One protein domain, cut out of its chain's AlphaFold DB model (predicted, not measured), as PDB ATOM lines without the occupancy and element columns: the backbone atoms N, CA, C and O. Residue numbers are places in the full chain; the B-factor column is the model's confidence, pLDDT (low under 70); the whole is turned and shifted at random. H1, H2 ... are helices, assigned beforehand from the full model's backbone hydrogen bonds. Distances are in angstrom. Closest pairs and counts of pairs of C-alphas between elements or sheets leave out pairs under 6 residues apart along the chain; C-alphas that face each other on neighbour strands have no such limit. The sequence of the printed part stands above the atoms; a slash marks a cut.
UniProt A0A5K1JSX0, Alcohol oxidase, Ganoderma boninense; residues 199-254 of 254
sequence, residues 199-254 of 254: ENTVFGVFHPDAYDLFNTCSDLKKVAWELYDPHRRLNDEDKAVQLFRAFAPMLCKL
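AT A GLANCE: This is residues 199 to 254 of the 254 residues of the protein "Alcohol oxidase" of Ganoderma boninense (UniProt A0A5K1JSX0). Three short helices, H1, H3 and H4, gather round a fourth, H2, which sits in the middle and touches each of them; after H4 a tail with no named element, residues 240 to 254, bends past the end of H2 and runs away from the helices to Leu 254. The printed part has 56 residues with four named helices in the order H1, H2, H3, H4 and no named strand; the class is all helix, though under half of the residues, 27 of 56, are in named elements. The whole is compact, with a radius of gyration of the C-alphas of 11.6 A, and spans 36 by 26 by 18 A.

HOW THE PARTS SIT: Start with H1, residues 199 to 206, and go on to the hub, H2, residues 210 to 217. They touch, their closest C-alphas, those of Phe 203 and Ala 210, being 5.3 A apart, and run opposite ways at a steep tilt of 55 degrees. Next comes H3, residues 220 to 226; it touches H2, with the closest C-alphas, Ala 210 and Val 223, 5.9 A apart, and runs opposite ways to it at a steep tilt of 66 degrees. H4, residues 236 to 239, touches H2 where the C-alphas of Leu 213 and Lys 239, the closest, are 5.5 A apart. H1 and H3 are near each other, while H4 is apart from both. In H2 and H3 every O i to N i+4 pair is within hydrogen-bond range, in H1 3 of 4; H4 is too short for such a pair.

IN THESE COORDINATES: Find C-alpha 199 at (-11.827, 8.215, -20.177); from there H1 runs 10.3 A to Phe 206. H2 covers 10.7 A, H3 9.9 A and H4 5.2 A, ending at C-alpha 239, (-7.587, 20.832, -31.677).

THE WHOLE: The farthest C-alphas, Asp 229 and Leu 254, are 37.8 A apart. The printed part has no cut and no long link. Look for pLDDT under 70 at residues 245 to 246, 248 and 252 to 254.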
ATOM      1  N   GLU A 199     -11.329   7.490 -18.999       75.06
ATOM      2  CA  GLU A 199     -11.827   8.215 -20.177       75.06
ATOM      3  C   GLU A 199     -10.875   8.118 -21.380       75.06
ATOM      4  O   GLU A 199     -11.312   7.772 -22.470       75.06
ATOM      5  N   ASN A 200      -9.555   8.221 -21.182       76.81
ATOM      6  CA  ASN A 200      -8.568   8.085 -22.269       76.81
ATOM      7  C   ASN A 200      -8.633   6.718 -22.965       76.81
ATOM      8  O   ASN A 200      -8.303   6.594 -24.140       76.81
ATOM      9  N   THR A 201      -9.029   5.673 -22.232       80.12
ATOM     10  CA  THR A 201      -9.189   4.329 -22.806       80.12
ATOM     11  C   THR A 201     -10.446   4.257 -23.662       80.12
ATOM     12  O   THR A 201     -10.433   3.585 -24.687       80.12
ATOM     13  N   VAL A 202     -11.506   4.956 -23.254       81.81
ATOM     14  CA  VAL A 202     -12.734   5.108 -24.038       81.81
ATOM     15  C   VAL A 202     -12.449   5.923 -25.296       81.81
ATOM     16  O   VAL A 202     -12.711   5.445 -26.393       81.81
ATOM     17  N   PHE A 203     -11.818   7.092 -25.158       85.31
ATOM     18  CA  PHE A 203     -11.481   7.961 -26.285       85.31
ATOM     19  C   PHE A 203     -10.581   7.280 -27.304       85.31
ATOM     20  O   PHE A 203     -10.924   7.266 -28.477       85.31
ATOM     21  N   GLY A 204      -9.495   6.632 -26.872       83.06
ATOM     22  CA  GLY A 204      -8.567   5.974 -27.797       83.06
ATOM     23  C   GLY A 204      -9.177   4.813 -28.588       83.06
ATOM     24  O   GLY A 204      -8.602   4.387 -29.583       83.06
ATOM     25  N   VAL A 205     -10.320   4.289 -28.145       84.69
ATOM     26  CA  VAL A 205     -11.069   3.263 -28.869       84.69
ATOM     27  C   VAL A 205     -12.192   3.873 -29.711       84.69
ATOM     28  O   VAL A 205     -12.488   3.357 -30.782       84.69
ATOM     29  N   PHE A 206     -12.802   4.961 -29.240       84.19
ATOM     30  CA  PHE A 206     -13.844   5.688 -29.955       84.19
ATOM     31  C   PHE A 206     -13.292   6.399 -31.198       84.19
ATOM     32  O   PHE A 206     -13.796   6.195 -32.298       84.19
ATOM     33  N   HIS A 207     -12.245   7.210 -31.030       87.56
ATOM     34  CA  HIS A 207     -11.636   7.970 -32.114       87.56
ATOM     35  C   HIS A 207     -10.217   8.438 -31.734       87.56
ATOM     36  O   HIS A 207     -10.026   8.933 -30.621       87.56
ATOM     37  N   PRO A 208      -9.213   8.373 -32.632       87.44
ATOM     38  CA  PRO A 208      -7.841   8.787 -32.311       87.44
ATOM     39  C   PRO A 208      -7.732  10.246 -31.839       87.44
ATOM     40  O   PRO A 208      -7.037  10.511 -30.866       87.44
ATOM     41  N   ASP A 209      -8.479  11.165 -32.460       86.94
ATOM     42  CA  ASP A 209      -8.505  12.589 -32.079       86.94
ATOM     43  C   ASP A 209      -9.456  12.922 -30.905       86.94
ATOM     44  O   ASP A 209      -9.546  14.082 -30.502       86.94
ATOM     45  N   ALA A 210     -10.194  11.951 -30.341       87.00
ATOM     46  CA  ALA A 210     -11.189  12.253 -29.301       87.00
ATOM     47  C   ALA A 210     -10.570  12.802 -28.017       87.00
ATOM     48  O   ALA A 210     -11.171  13.648 -27.361       87.00
ATOM     49  N   TYR A 211      -9.372  12.329 -27.667       85.69
ATOM     50  CA  TYR A 211      -8.669  12.812 -26.485       85.69
ATOM     51  C   TYR A 211      -8.254  14.281 -26.634       85.69
ATOM     52  O   TYR A 211      -8.460  15.070 -25.714       85.69
ATOM     53  N   ASP A 212      -7.720  14.649 -27.800       84.06
ATOM     54  CA  ASP A 212      -7.274  16.014 -28.084       84.06
ATOM     55  C   ASP A 212      -8.457  16.984 -28.059       84.06
ATOM     56  O   ASP A 212      -8.422  17.986 -27.347       84.06
ATOM     57  N   LEU A 213      -9.548  16.635 -28.750       83.19
ATOM     58  CA  LEU A 213     -10.755  17.458 -28.770       83.19
ATOM     59  C   LEU A 213     -11.348  17.624 -27.363       83.19
ATOM     60  O   LEU A 213     -11.705  18.735 -26.973       83.19
ATOM     61  N   PHE A 214     -11.402  16.547 -26.570       82.31
ATOM     62  CA  PHE A 214     -11.940  16.612 -25.213       82.31
ATOM     63  C   PHE A 214     -11.100  17.491 -24.278       82.31
ATOM     64  O   PHE A 214     -11.671  18.265 -23.516       82.31
ATOM     65  N   ASN A 215      -9.766  17.434 -24.340       81.06
ATOM     66  CA  ASN A 215      -8.915  18.293 -23.501       81.06
ATOM     67  C   ASN A 215      -9.152  19.784 -23.765       81.06
ATOM     68  O   ASN A 215      -9.080  20.607 -22.848       81.06
ATOM     69  N   THR A 216      -9.462  20.105 -25.017       78.75
ATOM     70  CA  THR A 216      -9.626  21.467 -25.505       78.75
ATOM     71  C   THR A 216     -10.996  22.059 -25.184       78.75
ATOM     72  O   THR A 216     -11.080  23.250 -24.900       78.75
ATOM     73  N   CYS A 217     -12.070  21.260 -25.219       73.69
ATOM     74  CA  CYS A 217     -13.433  21.768 -25.015       73.69
ATOM     75  C   CYS A 217     -14.176  21.193 -23.801       73.69
ATOM     76  O   CYS A 217     -15.281  21.648 -23.516       73.69
ATOM     77  N   SER A 218     -13.619  20.180 -23.119       78.19
ATOM     78  CA  SER A 218     -14.246  19.450 -21.997       78.19
ATOM     79  C   SER A 218     -15.696  19.020 -22.271       78.19
ATOM     80  O   SER A 218     -16.506  18.855 -21.360       78.19
ATOM     81  N   ASP A 219     -16.022  18.827 -23.550       74.75
ATOM     82  CA  ASP A 219     -17.373  18.605 -24.043       74.75
ATOM     83  C   ASP A 219     -17.419  17.253 -24.778       74.75
ATOM     84  O   ASP A 219     -16.935  17.092 -25.900       74.75
ATOM     85  N   LEU A 220     -18.095  16.284 -24.159       80.19
ATOM     86  CA  LEU A 220     -18.220  14.928 -24.689       80.19
ATOM     87  C   LEU A 220     -19.152  14.793 -25.918       80.19
ATOM     88  O   LEU A 220     -19.023  13.819 -26.650       80.19
ATOM     89  N   LYS A 221     -20.089  15.717 -26.194       77.31
ATOM     90  CA  LYS A 221     -21.101  15.565 -27.298       77.31
ATOM     91  C   LYS A 221     -20.585  16.267 -28.501       77.31
ATOM     92  O   LYS A 221     -20.795  15.742 -29.577       77.31
ATOM     93  N   LYS A 222     -19.811  17.332 -28.320       80.12
ATOM     94  CA  LYS A 222     -18.946  17.820 -29.369       80.12
ATOM     95  C   LYS A 222     -18.041  16.686 -29.852       80.12
ATOM     96  O   LYS A 222     -18.128  16.323 -31.017       80.12
ATOM     97  N   VAL A 223     -17.321  16.015 -28.945       83.06
ATOM     98  CA  VAL A 223     -16.500  14.837 -29.289       83.06
ATOM     99  C   VAL A 223     -17.325  13.757 -29.986       83.06
ATOM    100  O   VAL A 223     -16.985  13.333 -31.084       83.06
ATOM    101  N   ALA A 224     -18.439  13.332 -29.392       83.25
ATOM    102  CA  ALA A 224     -19.233  12.246 -29.949       83.25
ATOM    103  C   ALA A 224     -19.904  12.601 -31.289       83.25
ATOM    104  O   ALA A 224     -20.152  11.716 -32.101       83.25
ATOM    105  N   TRP A 225     -20.291  13.857 -31.509       84.19
ATOM    106  CA  TRP A 225     -21.013  14.315 -32.699       84.19
ATOM    107  C   TRP A 225     -20.081  14.701 -33.838       84.19
ATOM    108  O   TRP A 225     -20.384  14.373 -34.977       84.19
ATOM    109  N   GLU A 226     -18.927  15.295 -33.554       82.94
ATOM    110  CA  GLU A 226     -17.941  15.605 -34.590       82.94
ATOM    111  C   GLU A 226     -17.159  14.369 -35.033       82.94
ATOM    112  O   GLU A 226     -16.886  14.223 -36.224       82.94
ATOM    113  N   LEU A 227     -16.849  13.467 -34.095       85.69
ATOM    114  CA  LEU A 227     -15.972  12.312 -34.306       85.69
ATOM    115  C   LEU A 227     -16.721  10.977 -34.309       85.69
ATOM    116  O   LEU A 227     -16.154   9.944 -33.962       85.69
ATOM    117  N   TYR A 228     -18.005  10.991 -34.680       82.69
ATOM    118  CA  TYR A 228     -18.787   9.755 -34.803       82.69
ATOM    119  C   TYR A 228     -18.229   8.819 -35.887       82.69
ATOM    120  O   TYR A 228     -18.399   7.609 -35.780       82.69
ATOM    121  N   ASP A 229     -17.590   9.381 -36.919       81.31
ATOM    122  CA  ASP A 229     -16.883   8.643 -37.961       81.31
ATOM    123  C   ASP A 229     -15.416   8.428 -37.538       81.31
ATOM    124  O   ASP A 229     -14.657   9.401 -37.497       81.31
ATOM    125  N   PRO A 230     -14.978   7.179 -37.272       83.00
ATOM    126  CA  PRO A 230     -13.603   6.852 -36.884       83.00
ATOM    127  C   PRO A 230     -12.531   7.225 -37.916       83.00
ATOM    128  O   PRO A 230     -11.338   7.214 -37.587       83.00
ATOM    129  N   HIS A 231     -12.913   7.485 -39.168       82.81
ATOM    130  CA  HIS A 231     -11.993   7.823 -40.255       82.81
ATOM    131  C   HIS A 231     -11.825   9.326 -40.468       82.81
ATOM    132  O   HIS A 231     -10.811   9.739 -41.038       82.81
ATOM    133  N   ARG A 232     -12.757  10.144 -39.974       84.00
ATOM    134  CA  ARG A 232     -12.619  11.600 -39.997       84.00
ATOM    135  C   ARG A 232     -11.403  12.015 -39.164       84.00
ATOM    136  O   ARG A 232     -11.026  11.345 -38.212       84.00
ATOM    137  N   ARG A 233     -10.725  13.098 -39.524       85.44
ATOM    138  CA  ARG A 233      -9.653  13.676 -38.699       85.44
ATOM    139  C   ARG A 233      -9.928  15.149 -38.482       85.44
ATOM    140  O   ARG A 233     -10.529  15.789 -39.344       85.44
ATOM    141  N   LEU A 234      -9.529  15.653 -37.322       81.44
ATOM    142  CA  LEU A 234      -9.606  17.080 -37.015       81.44
ATOM    143  C   LEU A 234      -8.410  17.820 -37.603       81.44
ATOM    144  O   LEU A 234      -7.298  17.285 -37.615       81.44
ATOM    145  N   ASN A 235      -8.641  19.061 -38.028       80.25
ATOM    146  CA  ASN A 235      -7.566  19.981 -38.377       80.25
ATOM    147  C   ASN A 235      -6.877  20.492 -37.103       80.25
ATOM    148  O   ASN A 235      -7.451  20.450 -36.013       80.25
ATOM    149  N   ASP A 236      -5.661  21.022 -37.237       74.62
ATOM    150  CA  ASP A 236      -4.891  21.527 -36.090       74.62
ATOM    151  C   ASP A 236      -5.606  22.680 -35.357       74.62
ATOM    152  O   ASP A 236      -5.508  22.801 -34.135       74.62
ATOM    153  N   GLU A 237      -6.398  23.480 -36.075       73.62
ATOM    154  CA  GLU A 237      -7.204  24.576 -35.516       73.62
ATOM    155  C   GLU A 237      -8.356  24.077 -34.630       73.62
ATOM    156  O   GLU A 237      -8.664  24.677 -33.599       73.62
ATOM    157  N   ASP A 238      -8.961  22.938 -34.980       71.38
ATOM    158  CA  ASP A 238     -10.062  22.332 -34.220       71.38
ATOM    159  C   ASP A 238      -9.575  21.677 -32.919       71.38
ATOM    160  O   ASP A 238     -10.354  21.464 -31.983       71.38
ATOM    161  N   LYS A 239      -8.273  21.371 -32.856       70.81
ATOM    162  CA  LYS A 239      -7.587  20.832 -31.677       70.81
ATOM    163  C   LYS A 239      -7.082  21.933 -30.735       70.81
ATOM    164  O   LYS A 239      -6.745  21.630 -29.590       70.81
ATOM    165  N   ALA A 240      -7.046  23.193 -31.174       75.19
ATOM    166  CA  ALA A 240      -6.543  24.320 -30.391       75.19
ATOM    167  C   ALA A 240      -7.591  24.899 -29.423       75.19
ATOM    168  O   ALA A 240      -8.790  24.884 -29.696       75.19
ATOM    169  N   VAL A 241      -7.136  25.443 -28.285       76.06
ATOM    170  CA  VAL A 241      -8.004  26.089 -27.280       76.06
ATOM    171  C   VAL A 241      -8.744  27.266 -27.904       76.06
ATOM    172  O   VAL A 241      -8.129  28.176 -28.454       76.06
ATOM    173  N   GLN A 242     -10.071  27.247 -27.788       72.25
ATOM    174  CA  GLN A 242     -10.945  28.285 -28.324       72.25
ATOM    175  C   GLN A 242     -11.455  29.186 -27.202       72.25
ATOM    176  O   GLN A 242     -11.749  28.726 -26.095       72.25
ATOM    177  N   LEU A 243     -11.564  30.481 -27.498       72.88
ATOM    178  CA  LEU A 243     -12.096  31.464 -26.561       72.88
ATOM    179  C   LEU A 243     -13.532  31.085 -26.158       72.88
ATOM    180  O   LEU A 243     -14.284  30.540 -26.964       72.88
ATOM    181  N   PHE A 244     -13.893  31.354 -24.902       71.25
ATOM    182  CA  PHE A 244     -15.208  31.039 -24.320       71.25
ATOM    183  C   PHE A 244     -15.559  29.544 -24.230       71.25
ATOM    184  O   PHE A 244     -16.707  29.195 -23.960       71.25
ATOM    185  N   ARG A 245     -14.581  28.641 -24.381       65.88
ATOM    186  CA  ARG A 245     -14.760  27.209 -24.107       65.88
ATOM    187  C   ARG A 245     -13.965  26.772 -22.888       65.88
ATOM    188  O   ARG A 245     -12.817  27.163 -22.698       65.88
ATOM    189  N   ALA A 246     -14.599  25.951 -22.054       66.69
ATOM    190  CA  ALA A 246     -13.925  25.327 -20.928       66.69
ATOM    191  C   ALA A 246     -12.876  24.334 -21.446       66.69
ATOM    192  O   ALA A 246     -13.156  23.533 -22.333       66.69
ATOM    193  N   PHE A 247     -11.680  24.369 -20.870       72.94
ATOM    194  CA  PHE A 247     -10.609  23.418 -21.153       72.94
ATOM    195  C   PHE A 247     -10.116  22.802 -19.842       72.94
ATOM    196  O   PHE A 247     -10.320  23.367 -18.761       72.94
ATOM    197  N   ALA A 248      -9.473  21.638 -19.923       67.38
ATOM    198  CA  ALA A 248      -8.976  20.959 -18.733       67.38
ATOM    199  C   ALA A 248      -7.808  21.753 -18.103       67.38
ATOM    200  O   ALA A 248      -6.810  22.011 -18.784       67.38
ATOM    201  N   PRO A 249      -7.882  22.144 -16.815       74.69
ATOM    202  CA  PRO A 249      -6.792  22.869 -16.168       74.69
ATOM    203  C   PRO A 249      -5.541  21.987 -16.042       74.69
ATOM    204  O   PRO A 249      -5.638  20.775 -15.837       74.69
ATOM    205  N   MET A 250      -4.350  22.594 -16.111       79.69
ATOM    206  CA  MET A 250      -3.101  21.866 -15.869       79.69
ATOM    207  C   MET A 250      -3.025  21.378 -14.418       79.69
ATOM    208  O   MET A 250      -3.143  22.158 -13.474       79.69
ATOM    209  N   LEU A 251      -2.783  20.078 -14.248       78.12
ATOM    210  CA  LEU A 251      -2.602  19.446 -12.943       78.12
ATOM    211  C   LEU A 251      -1.112  19.420 -12.574       78.12
ATOM    212  O   LEU A 251      -0.280  18.963 -13.359       78.12
ATOM    213  N   CYS A 252      -0.766  19.881 -11.369       63.72
ATOM    214  CA  CYS A 252       0.591  19.747 -10.837       63.72
ATOM    215  C   CYS A 252       0.844  18.298 -10.388       63.72
ATOM    216  O   CYS A 252      -0.058  17.638  -9.866       63.72
ATOM    217  N   LYS A 253       2.070  17.800 -10.567       59.16
ATOM    218  CA  LYS A 253       2.482  16.528  -9.964       59.16
ATOM    219  C   LYS A 253       2.757  16.760  -8.476       59.16
ATOM    220  O   LYS A 253       3.604  17.585  -8.147       59.16
ATOM    221  N   LEU A 254       2.019  16.048  -7.623       42.78
ATOM    222  CA  LEU A 254       2.312  15.897  -6.194       42.78
ATOM    223  C   LEU A 254       3.496  14.951  -5.983       42.78
ATOM    224  O   LEU A 254       3.583  13.955  -6.742       42.78
TER     225      LEU A 254